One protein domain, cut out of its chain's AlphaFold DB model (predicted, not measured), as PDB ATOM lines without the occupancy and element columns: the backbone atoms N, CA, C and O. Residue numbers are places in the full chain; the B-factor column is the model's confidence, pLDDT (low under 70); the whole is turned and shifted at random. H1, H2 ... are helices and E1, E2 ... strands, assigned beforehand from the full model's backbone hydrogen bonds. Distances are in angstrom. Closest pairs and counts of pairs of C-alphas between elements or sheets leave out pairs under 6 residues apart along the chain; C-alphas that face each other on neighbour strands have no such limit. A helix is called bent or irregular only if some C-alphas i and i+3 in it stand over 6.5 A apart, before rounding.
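Overview. This is residues 13 to 134 of the 569 residues of an uncharacterized protein of Gregarina niphandrodes (UniProt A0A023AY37). Look for a ring of four helices, H2, H3, H4 and H5, with H7 passing through its middle crosswise and touching each of them. The long, kinked H1 lies outside this ring, packing on H2 and, with its last residues, on H5, while its residues 13 to 19 stick out as a free arm; little H6 packs on H2. The printed part has 122 residues, with seven named helices followed by one short strand, in the order H1 to H7 and then E1, and its class is mostly helix. It is compact, with a radius of gyration of the C-alphas of 14.3 A and spans of 46 by 31 by 29 A.

Along the chain. Find C-alpha 13 at (204.971, -96.929, 271.461); there H1, residues 13 to 40, begins a run of 35.4 A. H1 is irregular, with C-alphas 17 and 20 lying 7.8 A apart, and has a kink of 75 degrees near residue 20. H2, residues 44 to 63, runs 26.5 A; it is neither bent nor irregular, but only just: C-alphas 60 and 63 are 6.1 A apart. Next come H3, residues 71 to 78, and H4, residues 83 to 89. H5, residues 91 to 107, starts at C-alpha 91 at (183.790, -57.454, 278.589) and runs 24.2 A. After H6, residues 110 to 113, H7 runs 19.9 A over residues 118 to 131. E1, residues 132 to 134, ends at C-alpha 134 at (197.158, -72.008, 264.253).

Arrangement. Start at Ala 37 and Pro 44, the closest C-alphas of H1 and H2, 5.5 A apart; these helices run opposite ways at a steep tilt of 47 degrees. H1 touches H5 with residues 36 to 40 alone, closest at the C-alphas of Ser 40 and Ala 96, 4.8 A. H2 and H7 are the hubs, touching four helices each, yet they only just touch each other, with 3 pairs of C-alphas within 8 A, the closest those of Val 50 and Ile 125. H7 touches H5 at a steep tilt of 60 degrees, with the C-alphas of Ala 101 and Met 121 closest at 5.6 A. H7 is about perpendicular to H3, at 76 degrees, with Ala 76 and Leu 124 closest, and to H4, at 78 degrees, with Tyr 83 and Glu 123 closest. H2 touches H6 with residues 54 to 58 alone, closest at the C-alphas of Tyr 58 and Ala 112, 5.5 A. H3 and H4 are apart, and E1 pairs with no named strand. Every O i to N i+4 pair is within hydrogen-bond range in H2, H3, H4, H5 and H7; H1 has 17 of 24, and H6 is too short for such a pair.

Size, cuts and confidence. The C-alphas of Leu 13 and Cys 88, the two farthest apart, are 47.6 A from each other. The printed part has no cut, and no link is long. The mean pLDDT of the printed part is 86.0; look at residues 67 to 69 and residue 113 for values under 70.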
ATOM      1  N   LEU A  13     203.912 -97.737 270.844       81.94
ATOM      2  CA  LEU A  13     204.971 -96.929 271.461       81.94
ATOM      3  C   LEU A  13     204.529 -95.474 271.675       81.94
ATOM      4  O   LEU A  13     204.682 -94.943 272.771       81.94
ATOM      5  N   CYS A  14     203.909 -94.860 270.664       79.75
ATOM      6  CA  CYS A  14     203.348 -93.512 270.765       79.75
ATOM      7  C   CYS A  14     202.237 -93.443 271.825       79.75
ATOM      8  O   CYS A  14     202.223 -92.534 272.656       79.75
ATOM      9  N   PHE A  15     201.357 -94.450 271.874       87.62
ATOM     10  CA  PHE A  15     200.363 -94.553 272.943       87.62
ATOM     11  C   PHE A  15     201.019 -94.596 274.327       87.62
ATOM     12  O   PHE A  15     200.652 -93.804 275.189       87.62
ATOM     13  N   LEU A  16     202.016 -95.459 274.543       86.81
ATOM     14  CA  LEU A  16     202.702 -95.592 275.831       86.81
ATOM     15  C   LEU A  16     203.420 -94.300 276.246       86.81
ATOM     16  O   LEU A  16     203.308 -93.885 277.400       86.81
ATOM     17  N   GLN A  17     204.076 -93.615 275.306       82.62
ATOM     18  CA  GLN A  17     204.718 -92.316 275.544       82.62
ATOM     19  C   GLN A  17     203.717 -91.231 275.972       82.62
ATOM     20  O   GLN A  17     204.062 -90.324 276.733       82.62
ATOM     21  N   HIS A  18     202.468 -91.326 275.514       85.00
ATOM     22  CA  HIS A  18     201.419 -90.351 275.803       85.00
ATOM     23  C   HIS A  18     200.352 -90.850 276.783       85.00
ATOM     24  O   HIS A  18     199.441 -90.088 277.106       85.00
ATOM     25  N   ALA A  19     200.483 -92.065 277.323       88.38
ATOM     26  CA  ALA A  19     199.445 -92.735 278.104       88.38
ATOM     27  C   ALA A  19     199.034 -91.935 279.348       88.38
ATOM     28  O   ALA A  19     197.844 -91.781 279.614       88.38
ATOM     29  N   ARG A  20     199.999 -91.347 280.070       86.38
ATOM     30  CA  ARG A  20     199.721 -90.521 281.261       86.38
ATOM     31  C   ARG A  20     198.902 -89.277 280.913       86.38
ATOM     32  O   ARG A  20     197.875 -89.017 281.527       86.38
ATOM     33  N   ARG A  21     199.318 -88.524 279.888       86.75
ATOM     34  CA  ARG A  21     198.573 -87.351 279.394       86.75
ATOM     35  C   ARG A  21     197.189 -87.762 278.889       86.75
ATOM     36  O   ARG A  21     196.192 -87.098 279.172       86.75
ATOM     37  N   HIS A  22     197.136 -88.857 278.139       88.31
ATOM     38  CA  HIS A  22     195.912 -89.419 277.600       88.31
ATOM     39  C   HIS A  22     194.917 -89.767 278.716       88.31
ATOM     40  O   HIS A  22     193.770 -89.351 278.622       88.31
ATOM     41  N   GLN A  23     195.356 -90.399 279.808       88.00
ATOM     42  CA  GLN A  23     194.507 -90.741 280.955       88.00
ATOM     43  C   GLN A  23     193.742 -89.525 281.507       88.00
ATOM     44  O   GLN A  23     192.528 -89.599 281.686       88.00
ATOM     45  N   PHE A  24     194.419 -88.390 281.713       85.69
ATOM     46  CA  PHE A  24     193.770 -87.164 282.194       85.69
ATOM     47  C   PHE A  24     192.867 -86.523 281.135       85.69
ATOM     48  O   PHE A  24     191.739 -86.119 281.418       85.69
ATOM     49  N   THR A  25     193.356 -86.422 279.898       87.19
ATOM     50  CA  THR A  25     192.621 -85.731 278.827       87.19
ATOM     51  C   THR A  25     191.404 -86.514 278.339       87.19
ATOM     52  O   THR A  25     190.375 -85.903 278.081       87.19
ATOM     53  N   CYS A  26     191.463 -87.847 278.261       88.12
ATOM     54  CA  CYS A  26     190.374 -88.687 277.758       88.12
ATOM     55  C   CYS A  26     189.118 -88.583 278.624       88.12
ATOM     56  O   CYS A  26     188.020 -88.413 278.099       88.12
ATOM     57  N   GLN A  27     189.272 -88.619 279.949       84.25
ATOM     58  CA  GLN A  27     188.145 -88.452 280.866       84.25
ATOM     59  C   GLN A  27     187.513 -87.058 280.732       84.25
ATOM     60  O   GLN A  27     186.286 -86.924 280.714       84.25
ATOM     61  N   PHE A  28     188.350 -86.026 280.587       86.62
ATOM     62  CA  PHE A  28     187.902 -84.649 280.394       86.62
ATOM     63  C   PHE A  28     187.148 -84.458 279.067       86.62
ATOM     64  O   PHE A  28     186.111 -83.792 279.048       86.62
ATOM     65  N   LEU A  29     187.627 -85.069 277.973       85.56
ATOM     66  CA  LEU A  29     186.999 -84.979 276.649       85.56
ATOM     67  C   LEU A  29     185.527 -85.396 276.680       85.56
ATOM     68  O   LEU A  29     184.678 -84.675 276.161       85.56
ATOM     69  N   HIS A  30     185.227 -86.541 277.295       81.88
ATOM     70  CA  HIS A  30     183.874 -87.096 277.286       81.88
ATOM     71  C   HIS A  30     182.897 -86.345 278.183       81.88
ATOM     72  O   HIS A  30     181.708 -86.303 277.885       81.88
ATOM     73  N   THR A  31     183.379 -85.786 279.293       86.50
ATOM     74  CA  THR A  31     182.493 -85.290 280.354       86.50
ATOM     75  C   THR A  31     182.379 -83.774 280.387       86.50
ATOM     76  O   THR A  31     181.312 -83.266 280.715       86.50
ATOM     77  N   GLN A  32     183.449 -83.048 280.050       90.94
ATOM     78  CA  GLN A  32     183.534 -81.607 280.311       90.94
ATOM     79  C   GLN A  32     183.841 -80.765 279.076       90.94
ATOM     80  O   GLN A  32     183.410 -79.614 279.030       90.94
ATOM     81  N   LEU A  33     184.549 -81.289 278.067       91.31
ATOM     82  CA  LEU A  33     185.056 -80.443 276.980       91.31
ATOM     83  C   LEU A  33     183.943 -79.714 276.214       91.31
ATOM     84  O   LEU A  33     183.986 -78.491 276.097       91.31
ATOM     85  N   PHE A  34     182.962 -80.445 275.683       91.75
ATOM     86  CA  PHE A  34     181.896 -79.849 274.872       91.75
ATOM     87  C   PHE A  34     180.924 -78.979 275.684       91.75
ATOM     88  O   PHE A  34     180.641 -77.870 275.228       91.75
ATOM     89  N   PRO A  35     180.464 -79.390 276.887       93.00
ATOM     90  CA  PRO A  35     179.687 -78.503 277.752       93.00
ATOM     91  C   PRO A  35     180.424 -77.198 278.064       93.00
ATOM     92  O   PRO A  35     179.842 -76.118 277.983       93.00
ATOM     93  N   LEU A  36     181.725 -77.277 278.357       93.31
ATOM     94  CA  LEU A  36     182.525 -76.102 278.676       93.31
ATOM     95  C   LEU A  36     182.756 -75.208 277.456       93.31
ATOM     96  O   LEU A  36     182.692 -73.987 277.586       93.31
ATOM     97  N   ALA A  37     182.971 -75.793 276.275       93.56
ATOM     98  CA  ALA A  37     183.048 -75.058 275.011       93.56
ATOM     99  C   ALA A  37     181.756 -74.283 274.739       93.56
ATOM    100  O   ALA A  37     181.797 -73.082 274.488       93.56
ATOM    101  N   HIS A  38     180.606 -74.944 274.884       92.00
ATOM    102  CA  HIS A  38     179.302 -74.319 274.690       92.00
ATOM    103  C   HIS A  38     179.062 -73.159 275.670       92.00
ATOM    104  O   HIS A  38     178.646 -72.081 275.259       92.00
ATOM    105  N   VAL A  39     179.335 -73.359 276.964       90.81
ATOM    106  CA  VAL A  39     179.072 -72.343 278.000       90.81
ATOM    107  C   VAL A  39     180.053 -71.171 277.937       90.81
ATOM    108  O   VAL A  39     179.660 -70.037 278.185       90.81
ATOM    109  N   SER A  40     181.326 -71.426 277.627       91.00
ATOM    110  CA  SER A  40     182.343 -70.368 277.569       91.00
ATOM    111  C   SER A  40     182.419 -69.658 276.216       91.00
ATOM    112  O   SER A  40     183.039 -68.606 276.129       91.00
ATOM    113  N   GLY A  41     181.846 -70.226 275.153       90.94
ATOM    114  CA  GLY A  41     181.991 -69.713 273.789       90.94
ATOM    115  C   GLY A  41     183.369 -69.967 273.161       90.94
ATOM    116  O   GLY A  41     183.596 -69.585 272.013       90.94
ATOM    117  N   PHE A  42     184.297 -70.623 273.870       92.75
ATOM    118  CA  PHE A  42     185.581 -71.030 273.302       92.75
ATOM    119  C   PHE A  42     185.466 -72.306 272.474       92.75
ATOM    120  O   PHE A  42     184.644 -73.185 272.730       92.75
ATOM    121  N   THR A  43     186.368 -72.456 271.505       92.38
ATOM    122  CA  THR A  43     186.445 -73.690 270.723       92.38
ATOM    123  C   THR A  43     186.936 -74.857 271.589       92.38
ATOM    124  O   THR A  43     187.785 -74.667 272.471       92.38
ATOM    125  N   PRO A  44     186.492 -76.098 271.312       92.75
ATOM    126  CA  PRO A  44     187.022 -77.282 271.985       92.75
ATOM    127  C   PRO A  44     188.553 -77.398 271.875       92.75
ATOM    128  O   PRO A  44     189.222 -77.792 272.826       92.75
ATOM    129  N   ALA A  45     189.134 -76.989 270.741       91.25
ATOM    130  CA  ALA A  45     190.582 -76.987 270.543       91.25
ATOM    131  C   ALA A  45     191.311 -76.050 271.524       91.25
ATOM    132  O   ALA A  45     192.342 -76.434 272.080       91.25
ATOM    133  N   PHE A  46     190.766 -74.854 271.774       93.31
ATOM    134  CA  PHE A  46     191.337 -73.894 272.719       93.31
ATOM    135  C   PHE A  46     191.288 -74.409 274.158       93.31
ATOM    136  O   PHE A  46     192.306 -74.416 274.849       93.31
ATOM    137  N   ILE A  47     190.136 -74.916 274.601       94.31
ATOM    138  CA  ILE A  47     190.001 -75.472 275.956       94.31
ATOM    139  C   ILE A  47     190.947 -76.660 276.137       94.31
ATOM    140  O   ILE A  47     191.653 -76.743 277.140       94.31
ATOM    141  N   LEU A  48     191.016 -77.560 275.153       91.69
ATOM    142  CA  LEU A  48     191.906 -78.715 275.210       91.69
ATOM    143  C   LEU A  48     193.387 -78.310 275.269       91.69
ATOM    144  O   LEU A  48     194.171 -78.988 275.931       91.69
ATOM    145  N   LEU A  49     193.775 -77.215 274.610       91.94
ATOM    146  CA  LEU A  49     195.117 -76.645 274.721       91.94
ATOM    147  C   LEU A  49     195.402 -76.177 276.158       91.94
ATOM    148  O   LEU A  49     196.402 -76.605 276.729       91.94
ATOM    149  N   VAL A  50     194.506 -75.394 276.772       93.00
ATOM    150  CA  VAL A  50     194.645 -74.946 278.175       93.00
ATOM    151  C   VAL A  50     194.781 -76.144 279.122       93.00
ATOM    152  O   VAL A  50     195.718 -76.225 279.913       93.00
ATOM    153  N   VAL A  51     193.886 -77.123 278.991       92.00
ATOM    154  CA  VAL A  51     193.874 -78.359 279.792       92.00
ATOM    155  C   VAL A  51     195.182 -79.132 279.638       92.00
ATOM    156  O   VAL A  51     195.743 -79.598 280.627       92.00
ATOM    157  N   ARG A  52     195.704 -79.259 278.414       89.12
ATOM    158  CA  ARG A  52     196.967 -79.962 278.164       89.12
ATOM    159  C   ARG A  52     198.169 -79.263 278.777       89.12
ATOM    160  O   ARG A  52     199.056 -79.963 279.248       89.12
ATOM    161  N   LEU A  53     198.192 -77.933 278.814       89.50
ATOM    162  CA  LEU A  53     199.261 -77.171 279.471       89.50
ATOM    163  C   LEU A  53     199.276 -77.419 280.980       89.50
ATOM    164  O   LEU A  53     200.331 -77.703 281.551       89.50
ATOM    165  N   LEU A  54     198.096 -77.404 281.607       90.12
ATOM    166  CA  LEU A  54     197.936 -77.721 283.027       90.12
ATOM    167  C   LEU A  54     198.365 -79.166 283.328       90.12
ATOM    168  O   LEU A  54     199.170 -79.399 284.229       90.12
ATOM    169  N   VAL A  55     197.886 -80.137 282.541       89.06
ATOM    170  CA  VAL A  55     198.232 -81.561 282.704       89.06
ATOM    171  C   VAL A  55     199.721 -81.812 282.475       89.06
ATOM    172  O   VAL A  55     200.333 -82.532 283.257       89.06
ATOM    173  N   ASN A  56     200.320 -81.233 281.432       87.06
ATOM    174  CA  ASN A  56     201.747 -81.400 281.150       87.06
ATOM    175  C   ASN A  56     202.601 -80.868 282.292       87.06
ATOM    176  O   ASN A  56     203.502 -81.566 282.751       87.06
ATOM    177  N   THR A  57     202.265 -79.684 282.797       86.25
ATOM    178  CA  THR A  57     203.007 -79.083 283.904       86.25
ATOM    179  C   THR A  57     202.826 -79.878 285.191       86.25
ATOM    180  O   THR A  57     203.780 -80.062 285.942       86.25
ATOM    181  N   TYR A  58     201.633 -80.426 285.430       87.56
ATOM    182  CA  TYR A  58     201.404 -81.355 286.533       87.56
ATOM    183  C   TYR A  58     202.258 -82.616 286.429       87.56
ATOM    184  O   TYR A  58     202.930 -82.969 287.396       87.56
ATOM    185  N   ILE A  59     202.287 -83.265 285.264       85.62
ATOM    186  CA  ILE A  59     203.128 -84.446 285.045       85.62
ATOM    187  C   ILE A  59     204.604 -84.083 285.272       85.62
ATOM    188  O   ILE A  59     205.272 -84.754 286.055       85.62
ATOM    189  N   ALA A  60     205.085 -82.988 284.678       83.50
ATOM    190  CA  ALA A  60     206.482 -82.568 284.774       83.50
ATOM    191  C   ALA A  60     206.913 -82.209 286.207       83.50
ATOM    192  O   ALA A  60     207.973 -82.645 286.657       83.50
ATOM    193  N   ARG A  61     206.100 -81.429 286.936       83.69
ATOM    194  CA  ARG A  61     206.421 -80.970 288.296       83.69
ATOM    195  C   ARG A  61     206.211 -82.053 289.350       83.69
ATOM    196  O   ARG A  61     207.046 -82.201 290.234       83.69
ATOM    197  N   VAL A  62     205.082 -82.758 289.295       83.00
ATOM    198  CA  VAL A  62     204.624 -83.619 290.398       83.00
ATOM    199  C   VAL A  62     205.006 -85.074 290.181       83.00
ATOM    200  O   VAL A  62     205.420 -85.732 291.129       83.00
ATOM    201  N   LEU A  63     204.861 -85.590 288.958       81.50
ATOM    202  CA  LEU A  63     205.087 -87.015 288.693       81.50
ATOM    203  C   LEU A  63     206.532 -87.314 288.304       81.50
ATOM    204  O   LEU A  63     207.089 -88.305 288.767       81.50
ATOM    205  N   ASP A  64     207.125 -86.471 287.462       81.00
ATOM    206  CA  ASP A  64     208.469 -86.704 286.931       81.00
ATOM    207  C   ASP A  64     209.554 -86.004 287.765       81.00
ATOM    208  O   ASP A  64     210.729 -86.349 287.655       81.00
ATOM    209  N   GLY A  65     209.181 -85.032 288.608       78.38
ATOM    210  CA  GLY A  65     210.125 -84.279 289.439       78.38
ATOM    211  C   GLY A  65     211.146 -83.475 288.626       78.38
ATOM    212  O   GLY A  65     212.239 -83.196 289.114       78.38
ATOM    213  N   THR A  66     210.817 -83.109 287.382       71.25
ATOM    214  CA  THR A  66     211.692 -82.361 286.468       71.25
ATOM    215  C   THR A  66     211.218 -80.906 286.342       71.25
ATOM    216  O   THR A  66     210.515 -80.578 285.381       71.25
ATOM    217  N   PRO A  67     211.588 -80.002 287.273       58.62
ATOM    218  CA  PRO A  67     211.113 -78.615 287.275       58.62
ATOM    219  C   PRO A  67     211.585 -77.801 286.060       58.62
ATOM    220  O   PRO A  67     210.940 -76.833 285.692       58.62
ATOM    221  N   GLY A  68     212.661 -78.212 285.377       56.47
ATOM    222  CA  GLY A  68     213.150 -77.543 284.162       56.47
ATOM    223  C   GLY A  68     212.264 -77.695 282.914       56.47
ATOM    224  O   GLY A  68     212.636 -77.202 281.856       56.47
ATOM    225  N   ARG A  69     211.122 -78.394 283.007       60.16
ATOM    226  CA  ARG A  69     210.144 -78.602 281.914       60.16
ATOM    227  C   ARG A  69     208.792 -77.967 282.227       60.16
ATOM    228  O   ARG A  69     207.733 -78.530 281.961       60.16
ATOM    229  N   ASP A  70     208.840 -76.829 282.893       72.81
ATOM    230  CA  ASP A  70     207.664 -76.130 283.365       72.81
ATOM    231  C   ASP A  70     207.129 -75.171 282.304       72.81
ATOM    232  O   ASP A  70     207.455 -73.982 282.256       72.81
ATOM    233  N   ASP A  71     206.289 -75.724 281.439       72.38
ATOM    234  CA  ASP A  71     205.640 -75.001 280.351       72.38
ATOM    235  C   ASP A  71     204.864 -73.771 280.843       72.38
ATOM    236  O   ASP A  71     204.844 -72.730 280.184       72.38
ATOM    237  N   LEU A  72     204.238 -73.862 282.023       80.56
ATOM    238  CA  LEU A  72     203.518 -72.737 282.615       80.56
ATOM    239  C   LEU A  72     204.459 -71.657 283.121       80.56
ATOM    240  O   LEU A  72     204.131 -70.485 282.976       80.56
ATOM    241  N   GLN A  73     205.610 -72.012 283.691       79.62
ATOM    242  CA  GLN A  73     206.609 -71.022 284.083       79.62
ATOM    243  C   GLN A  73     207.178 -70.305 282.858       79.62
ATOM    244  O   GLN A  73     207.312 -69.083 282.893       79.62
ATOM    245  N   LEU A  74     207.429 -71.027 281.761       78.25
ATOM    246  CA  LEU A  74     207.854 -70.432 280.493       78.25
ATOM    247  C   LEU A  74     206.801 -69.454 279.957       78.25
ATOM    248  O   LEU A  74     207.117 -68.310 279.644       78.25
ATOM    249  N   ILE A  75     205.533 -69.872 279.910       83.00
ATOM    250  CA  ILE A  75     204.410 -69.015 279.503       83.00
ATOM    251  C   ILE A  75     204.284 -67.805 280.432       83.00
ATOM    252  O   ILE A  75     204.118 -66.681 279.966       83.00
ATOM    253  N   ALA A  76     204.362 -68.014 281.744       81.94
ATOM    254  CA  ALA A  76     204.195 -66.954 282.724       81.94
ATOM    255  C   ALA A  76     205.316 -65.911 282.642       81.94
ATOM    256  O   ALA A  76     205.012 -64.722 282.772       81.94
ATOM    257  N   ALA A  77     206.559 -66.350 282.416       81.81
ATOM    258  CA  ALA A  77     207.750 -65.507 282.387       81.81
ATOM    259  C   ALA A  77     207.996 -64.835 281.029       81.81
ATOM    260  O   ALA A  77     208.390 -63.672 280.994       81.81
ATOM    261  N   GLU A  78     207.782 -65.538 279.912       81.50
ATOM    262  CA  GLU A  78     208.133 -65.021 278.582       81.50
ATOM    263  C   GLU A  78     206.998 -64.277 277.882       81.50
ATOM    264  O   GLU A  78     207.258 -63.464 276.993       81.50
ATOM    265  N   LEU A  79     205.740 -64.565 278.226       86.81
ATOM    266  CA  LEU A  79     204.602 -64.038 277.484       86.81
ATOM    267  C   LEU A  79     203.969 -62.846 278.193       86.81
ATOM    268  O   LEU A  79     203.537 -62.920 279.346       86.81
ATOM    269  N   ALA A  80     203.857 -61.746 277.448       85.44
ATOM    270  CA  ALA A  80     203.168 -60.551 277.904       85.44
ATOM    271  C   ALA A  80     201.697 -60.861 278.213       85.44
ATOM    272  O   ALA A  80     201.004 -61.516 277.427       85.44
ATOM    273  N   SER A  81     201.230 -60.364 279.356       80.62
ATOM    274  CA  SER A  81     199.834 -60.460 279.757       80.62
ATOM    275  C   SER A  81     199.023 -59.325 279.140       80.62
ATOM    276  O   SER A  81     199.360 -58.157 279.315       80.62
ATOM    277  N   SER A  82     197.917 -59.663 278.478       81.19
ATOM    278  CA  SER A  82     196.895 -58.699 278.039       81.19
ATOM    279  C   SER A  82     195.718 -58.630 279.020       81.19
ATOM    280  O   SER A  82     194.616 -58.237 278.648       81.19
ATOM    281  N   TYR A  83     195.918 -59.047 280.278       83.19
ATOM    282  CA  TYR A  83     194.864 -59.147 281.295       83.19
ATOM    283  C   TYR A  83     194.069 -57.847 281.472       83.19
ATOM    284  O   TYR A  83     192.838 -57.856 281.454       83.19
ATOM    285  N   THR A  84     194.761 -56.710 281.594       81.62
ATOM    286  CA  THR A  84     194.113 -55.396 281.720       81.62
ATOM    287  C   THR A  84     193.318 -55.036 280.475       81.62
ATOM    288  O   THR A  84     192.231 -54.477 280.586       81.62
ATOM    289  N   ASP A  85     193.821 -55.401 279.297       81.50
ATOM    290  CA  ASP A  85     193.176 -55.068 278.033       81.50
ATOM    291  C   ASP A  85     191.895 -55.877 277.833       81.50
ATOM    292  O   ASP A  85     190.873 -55.321 277.427       81.50
ATOM    293  N   TYR A  86     191.914 -57.170 278.178       80.62
ATOM    294  CA  TYR A  86     190.707 -57.999 278.171       80.62
ATOM    295  C   TYR A  86     189.652 -57.434 279.121       80.62
ATOM    296  O   TYR A  86     188.510 -57.223 278.714       80.62
ATOM    297  N   LYS A  87     190.050 -57.109 280.355       82.62
ATOM    298  CA  LYS A  87     189.144 -56.576 281.377       82.62
ATOM    299  C   LYS A  87     188.529 -55.226 280.991       82.62
ATOM    300  O   LYS A  87     187.358 -54.998 281.272       82.62
ATOM    301  N   CYS A  88     189.300 -54.335 280.368       81.38
ATOM    302  CA  CYS A  88     188.850 -52.975 280.059       81.38
ATOM    303  C   CYS A  88     188.135 -52.854 278.706       81.38
ATOM    304  O   CYS A  88     187.209 -52.056 278.585       81.38
ATOM    305  N   TYR A  89     188.553 -53.611 277.686       75.62
ATOM    306  CA  TYR A  89     188.119 -53.383 276.300       75.62
ATOM    307  C   TYR A  89     187.306 -54.535 275.695       75.62
ATOM    308  O   TYR A  89     186.839 -54.421 274.557       75.62
ATOM    309  N   ARG A  90     187.147 -55.657 276.412       77.25
ATOM    310  CA  ARG A  90     186.501 -56.878 275.903       77.25
ATOM    311  C   ARG A  90     185.663 -57.578 276.980       77.25
ATOM    312  O   ARG A  90     185.938 -58.727 277.306       77.25
ATOM    313  N   SER A  91     184.629 -56.915 277.501       85.19
ATOM    314  CA  SER A  91     183.790 -57.454 278.589       85.19
ATOM    315  C   SER A  91     183.231 -58.853 278.305       85.19
ATOM    316  O   SER A  91     183.377 -59.732 279.140       85.19
ATOM    317  N   GLU A  92     182.692 -59.103 277.109       87.81
ATOM    318  CA  GLU A  92     182.130 -60.418 276.749       87.81
ATOM    319  C   GLU A  92     183.184 -61.536 276.762       87.81
ATOM    320  O   GLU A  92     182.969 -62.614 277.318       87.81
ATOM    321  N   LEU A  93     184.359 -61.276 276.181       88.38
ATOM    322  CA  LEU A  93     185.457 -62.244 276.167       88.38
ATOM    323  C   LEU A  93     186.069 -62.412 277.561       88.38
ATOM    324  O   LEU A  93     186.480 -63.507 277.931       88.38
ATOM    325  N   TRP A  94     186.124 -61.341 278.345       91.88
ATOM    326  CA  TRP A  94     186.547 -61.394 279.735       91.88
ATOM    327  C   TRP A  94     185.609 -62.271 280.568       91.88
ATOM    328  O   TRP A  94     186.078 -63.148 281.294       91.88
ATOM    329  N   ASP A  95     184.296 -62.121 280.396       92.00
ATOM    330  CA  ASP A  95     183.305 -62.976 281.043       92.00
ATOM    331  C   ASP A  95     183.498 -64.437 280.624       92.00
ATOM    332  O   ASP A  95     183.539 -65.317 281.487       92.00
ATOM    333  N   ALA A  96     183.702 -64.713 279.331       93.00
ATOM    334  CA  ALA A  96     184.027 -66.050 278.831       93.00
ATOM    335  C   ALA A  96     185.282 -66.646 279.498       93.00
ATOM    336  O   ALA A  96     185.260 -67.798 279.948       93.00
ATOM    337  N   ILE A  97     186.359 -65.860 279.635       94.12
ATOM    338  CA  ILE A  97     187.595 -66.261 280.327       94.12
ATOM    339  C   ILE A  97     187.310 -66.588 281.794       94.12
ATOM    340  O   ILE A  97     187.699 -67.656 282.264       94.12
ATOM    341  N   GLN A  98     186.568 -65.737 282.505       94.69
ATOM    342  CA  GLN A  98     186.230 -65.964 283.912       94.69
ATOM    343  C   GLN A  98     185.320 -67.179 284.126       94.69
ATOM    344  O   GLN A  98     185.373 -67.823 285.181       94.69
ATOM    345  N   HIS A  99     184.433 -67.480 283.176       93.94
ATOM    346  CA  HIS A  99     183.634 -68.705 283.196       93.94
ATOM    347  C   HIS A  99     184.530 -69.932 283.015       93.94
ATOM    348  O   HIS A  99     184.449 -70.861 283.824       93.94
ATOM    349  N   LEU A 100     185.431 -69.904 282.028       94.69
ATOM    350  CA  LEU A 100     186.384 -70.984 281.785       94.69
ATOM    351  C   LEU A 100     187.311 -71.213 282.990       94.69
ATOM    352  O   LEU A 100     187.446 -72.346 283.446       94.69
ATOM    353  N   ALA A 101     187.889 -70.151 283.552       94.50
ATOM    354  CA  ALA A 101     188.769 -70.225 284.715       94.50
ATOM    355  C   ALA A 101     188.066 -70.843 285.928       94.50
ATOM    356  O   ALA A 101     188.590 -71.774 286.538       94.50
ATOM    357  N   ARG A 102     186.846 -70.384 286.252       93.81
ATOM    358  CA  ARG A 102     186.049 -70.948 287.355       93.81
ATOM    359  C   ARG A 102     185.758 -72.427 287.148       93.81
ATOM    360  O   ARG A 102     185.924 -73.199 288.089       93.81
ATOM    361  N   ALA A 103     185.355 -72.813 285.941       92.12
ATOM    362  CA  ALA A 103     185.086 -74.205 285.616       92.12
ATOM    363  C   ALA A 103     186.350 -75.064 285.762       92.12
ATOM    364  O   ALA A 103     186.326 -76.079 286.454       92.12
ATOM    365  N   LEU A 104     187.487 -74.635 285.204       90.69
ATOM    366  CA  LEU A 104     188.755 -75.355 285.352       90.69
ATOM    367  C   LEU A 104     189.174 -75.458 286.824       90.69
ATOM    368  O   LEU A 104     189.530 -76.543 287.280       90.69
ATOM    369  N   CYS A 105     189.031 -74.386 287.606       89.81
ATOM    370  CA  CYS A 105     189.267 -74.408 289.048       89.81
ATOM    371  C   CYS A 105     188.299 -75.319 289.818       89.81
ATOM    372  O   CYS A 105     188.614 -75.673 290.948       89.81
ATOM    373  N   GLN A 106     187.142 -75.700 289.279       88.50
ATOM    374  CA  GLN A 106     186.224 -76.645 289.923       88.50
ATOM    375  C   GLN A 106     186.517 -78.090 289.509       88.50
ATOM    376  O   GLN A 106     186.551 -78.970 290.367       88.50
ATOM    377  N   PHE A 107     186.771 -78.324 288.219       83.62
ATOM    378  CA  PHE A 107     186.892 -79.669 287.652       83.62
ATOM    379  C   PHE A 107     188.289 -80.276 287.752       83.62
ATOM    380  O   PHE A 107     188.407 -81.499 287.838       83.62
ATOM    381  N   PHE A 108     189.356 -79.471 287.726       79.62
ATOM    382  CA  PHE A 108     190.700 -80.034 287.827       79.62
ATOM    383  C   PHE A 108     190.966 -80.559 289.243       79.62
ATOM    384  O   PHE A 108     190.674 -79.851 290.215       79.62
ATOM    385  N   PRO A 109     191.561 -81.759 289.393       77.88
ATOM    386  CA  PRO A 109     192.025 -82.248 290.686       77.88
ATOM    387  C   PRO A 109     192.875 -81.189 291.390       77.88
ATOM    388  O   PRO A 109     193.676 -80.520 290.740       77.88
ATOM    389  N   ILE A 110     192.731 -81.032 292.710       70.69
ATOM    390  CA  ILE A 110     193.452 -79.997 293.480       70.69
ATOM    391  C   ILE A 110     194.966 -80.071 293.225       70.69
ATOM    392  O   ILE A 110     195.601 -79.042 293.008       70.69
ATOM    393  N   CYS A 111     195.522 -81.283 293.158       70.69
ATOM    394  CA  CYS A 111     196.932 -81.514 292.845       70.69
ATOM    395  C   CYS A 111     197.333 -81.028 291.439       70.69
ATOM    396  O   CYS A 111     198.441 -80.534 291.255       70.69
ATOM    397  N   ALA A 112     196.419 -81.087 290.470       71.81
ATOM    398  CA  ALA A 112     196.636 -80.648 289.096       71.81
ATOM    399  C   ALA A 112     196.370 -79.146 288.876       71.81
ATOM    400  O   ALA A 112     196.677 -78.630 287.806       71.81
ATOM    401  N   LYS A 113     195.848 -78.421 289.881       68.88
ATOM    402  CA  LYS A 113     195.716 -76.950 289.833       68.88
ATOM    403  C   LYS A 113     197.040 -76.227 290.050       68.88
ATOM    404  O   LYS A 113     197.100 -75.027 289.824       68.88
ATOM    405  N   LEU A 114     198.080 -76.929 290.508       79.50
ATOM    406  CA  LEU A 114     199.427 -76.373 290.693       79.50
ATOM    407  C   LEU A 114     199.478 -75.145 291.616       79.50
ATOM    408  O   LEU A 114     200.372 -74.315 291.488       79.50
ATOM    409  N   GLY A 115     198.510 -75.026 292.530       82.62
ATOM    410  CA  GLY A 115     198.374 -73.873 293.422       82.62
ATOM    411  C   GLY A 115     197.844 -72.598 292.758       82.62
ATOM    412  O   GLY A 115     197.794 -71.574 293.429       82.62
ATOM    413  N   LEU A 116     197.431 -72.642 291.485       86.88
ATOM    414  CA  LEU A 116     196.891 -71.479 290.780       86.88
ATOM    415  C   LEU A 116     195.549 -71.056 291.389       86.88
ATOM    416  O   LEU A 116     194.583 -71.830 291.412       86.88
ATOM    417  N   GLY A 117     195.488 -69.814 291.870       89.38
ATOM    418  CA  GLY A 117     194.248 -69.169 292.273       89.38
ATOM    419  C   GLY A 117     193.379 -68.808 291.067       89.38
ATOM    420  O   GLY A 117     193.773 -68.953 289.910       89.38
ATOM    421  N   LYS A 118     192.173 -68.288 291.331       90.44
ATOM    422  CA  LYS A 118     191.267 -67.838 290.261       90.44
ATOM    423  C   LYS A 118     191.925 -66.765 289.382       90.44
ATOM    424  O   LYS A 118     191.877 -66.875 288.164       90.44
ATOM    425  N   THR A 119     192.551 -65.762 289.997       91.50
ATOM    426  CA  THR A 119     193.211 -64.662 289.276       91.50
ATOM    427  C   THR A 119     194.373 -65.159 288.418       91.50
ATOM    428  O   THR A 119     194.504 -64.728 287.277       91.50
ATOM    429  N   ASP A 120     195.164 -66.109 288.926       91.62
ATOM    430  CA  ASP A 120     196.280 -66.695 288.177       91.62
ATOM    431  C   ASP A 120     195.774 -67.501 286.975       91.62
ATOM    432  O   ASP A 120     196.363 -67.462 285.897       91.62
ATOM    433  N   MET A 121     194.650 -68.209 287.141       92.75
ATOM    434  CA  MET A 121     194.000 -68.946 286.059       92.75
ATOM    435  C   MET A 121     193.424 -68.003 284.994       92.75
ATOM    436  O   MET A 121     193.592 -68.261 283.803       92.75
ATOM    437  N   ASP A 122     192.790 -66.899 285.407       93.56
ATOM    438  CA  ASP A 122     192.317 -65.853 284.493       93.56
ATOM    439  C   ASP A 122     193.500 -65.300 283.666       93.56
ATOM    440  O   ASP A 122     193.436 -65.255 282.435       93.56
ATOM    441  N   GLU A 123     194.613 -64.936 284.320       92.50
ATOM    442  CA  GLU A 123     195.813 -64.419 283.649       92.50
ATOM    443  C   GLU A 123     196.447 -65.445 282.706       92.50
ATOM    444  O   GLU A 123     196.812 -65.113 281.573       92.50
ATOM    445  N   LEU A 124     196.541 -66.699 283.140       92.50
ATOM    446  CA  LEU A 124     197.067 -67.783 282.324       92.50
ATOM    447  C   LEU A 124     196.232 -67.977 281.053       92.50
ATOM    448  O   LEU A 124     196.796 -68.055 279.961       92.50
ATOM    449  N   ILE A 125     194.903 -68.019 281.165       93.62
ATOM    450  CA  ILE A 125     194.014 -68.162 280.005       93.62
ATOM    451  C   ILE A 125     194.140 -66.945 279.084       93.62
ATOM    452  O   ILE A 125     194.211 -67.131 277.868       93.62
ATOM    453  N   CYS A 126     194.243 -65.725 279.625       92.12
ATOM    454  CA  CYS A 126     194.524 -64.526 278.829       92.12
ATOM    455  C   CYS A 126     195.830 -64.664 278.035       92.12
ATOM    456  O   CYS A 126     195.838 -64.372 276.838       92.12
ATOM    457  N   LYS A 127     196.919 -65.132 278.663       92.19
ATOM    458  CA  LYS A 127     198.204 -65.367 277.981       92.19
ATOM    459  C   LYS A 127     198.068 -66.440 276.902       92.19
ATOM    460  O   LYS A 127     198.476 -66.214 275.768       92.19
ATOM    461  N   ILE A 128     197.448 -67.577 277.213       92.44
ATOM    462  CA  ILE A 128     197.239 -68.671 276.253       92.44
ATOM    463  C   ILE A 128     196.418 -68.189 275.055       92.44
ATOM    464  O   ILE A 128     196.787 -68.439 273.912       92.44
ATOM    465  N   HIS A 129     195.343 -67.444 275.291       91.88
ATOM    466  CA  HIS A 129     194.531 -66.870 274.226       91.88
ATOM    467  C   HIS A 129     195.338 -65.900 273.354       91.88
ATOM    468  O   HIS A 129     195.445 -66.100 272.142       91.88
ATOM    469  N   ALA A 130     196.006 -64.929 273.984       89.62
ATOM    470  CA  ALA A 130     196.816 -63.916 273.314       89.62
ATOM    471  C   ALA A 130     198.042 -64.475 272.579       89.62
ATOM    472  O   ALA A 130     198.571 -63.816 271.687       89.62
ATOM    473  N   HIS A 131     198.490 -65.694 272.888       90.69
ATOM    474  CA  HIS A 131     199.722 -66.294 272.353       90.69
ATOM    475  C   HIS A 131     199.524 -67.680 271.736       90.69
ATOM    476  O   HIS A 131     200.493 -68.353 271.399       90.69
ATOM    477  N   SER A 132     198.274 -68.090 271.528       91.50
ATOM    478  CA  SER A 132     197.967 -69.267 270.720       91.50
ATOM    479  C   SER A 132     198.005 -68.933 269.227       91.50
ATOM    480  O   SER A 132     197.673 -67.816 268.810       91.50
ATOM    481  N   PHE A 133     198.451 -69.894 268.424       90.94
ATOM    482  CA  PHE A 133     198.583 -69.787 266.976       90.94
ATOM    483  C   PHE A 133     198.053 -71.048 266.314       90.94
ATOM    484  O   PHE A 133     198.190 -72.143 266.860       90.94
ATOM    485  N   ILE A 134     197.467 -70.886 265.131       90.69
ATOM    486  CA  ILE A 134     197.158 -72.008 264.253       90.69
ATOM    487  C   ILE A 134     198.382 -72.218 263.367       90.69
ATOM    488  O   ILE A 134     198.760 -71.322 262.617       90.69
TER     489      ILE A 134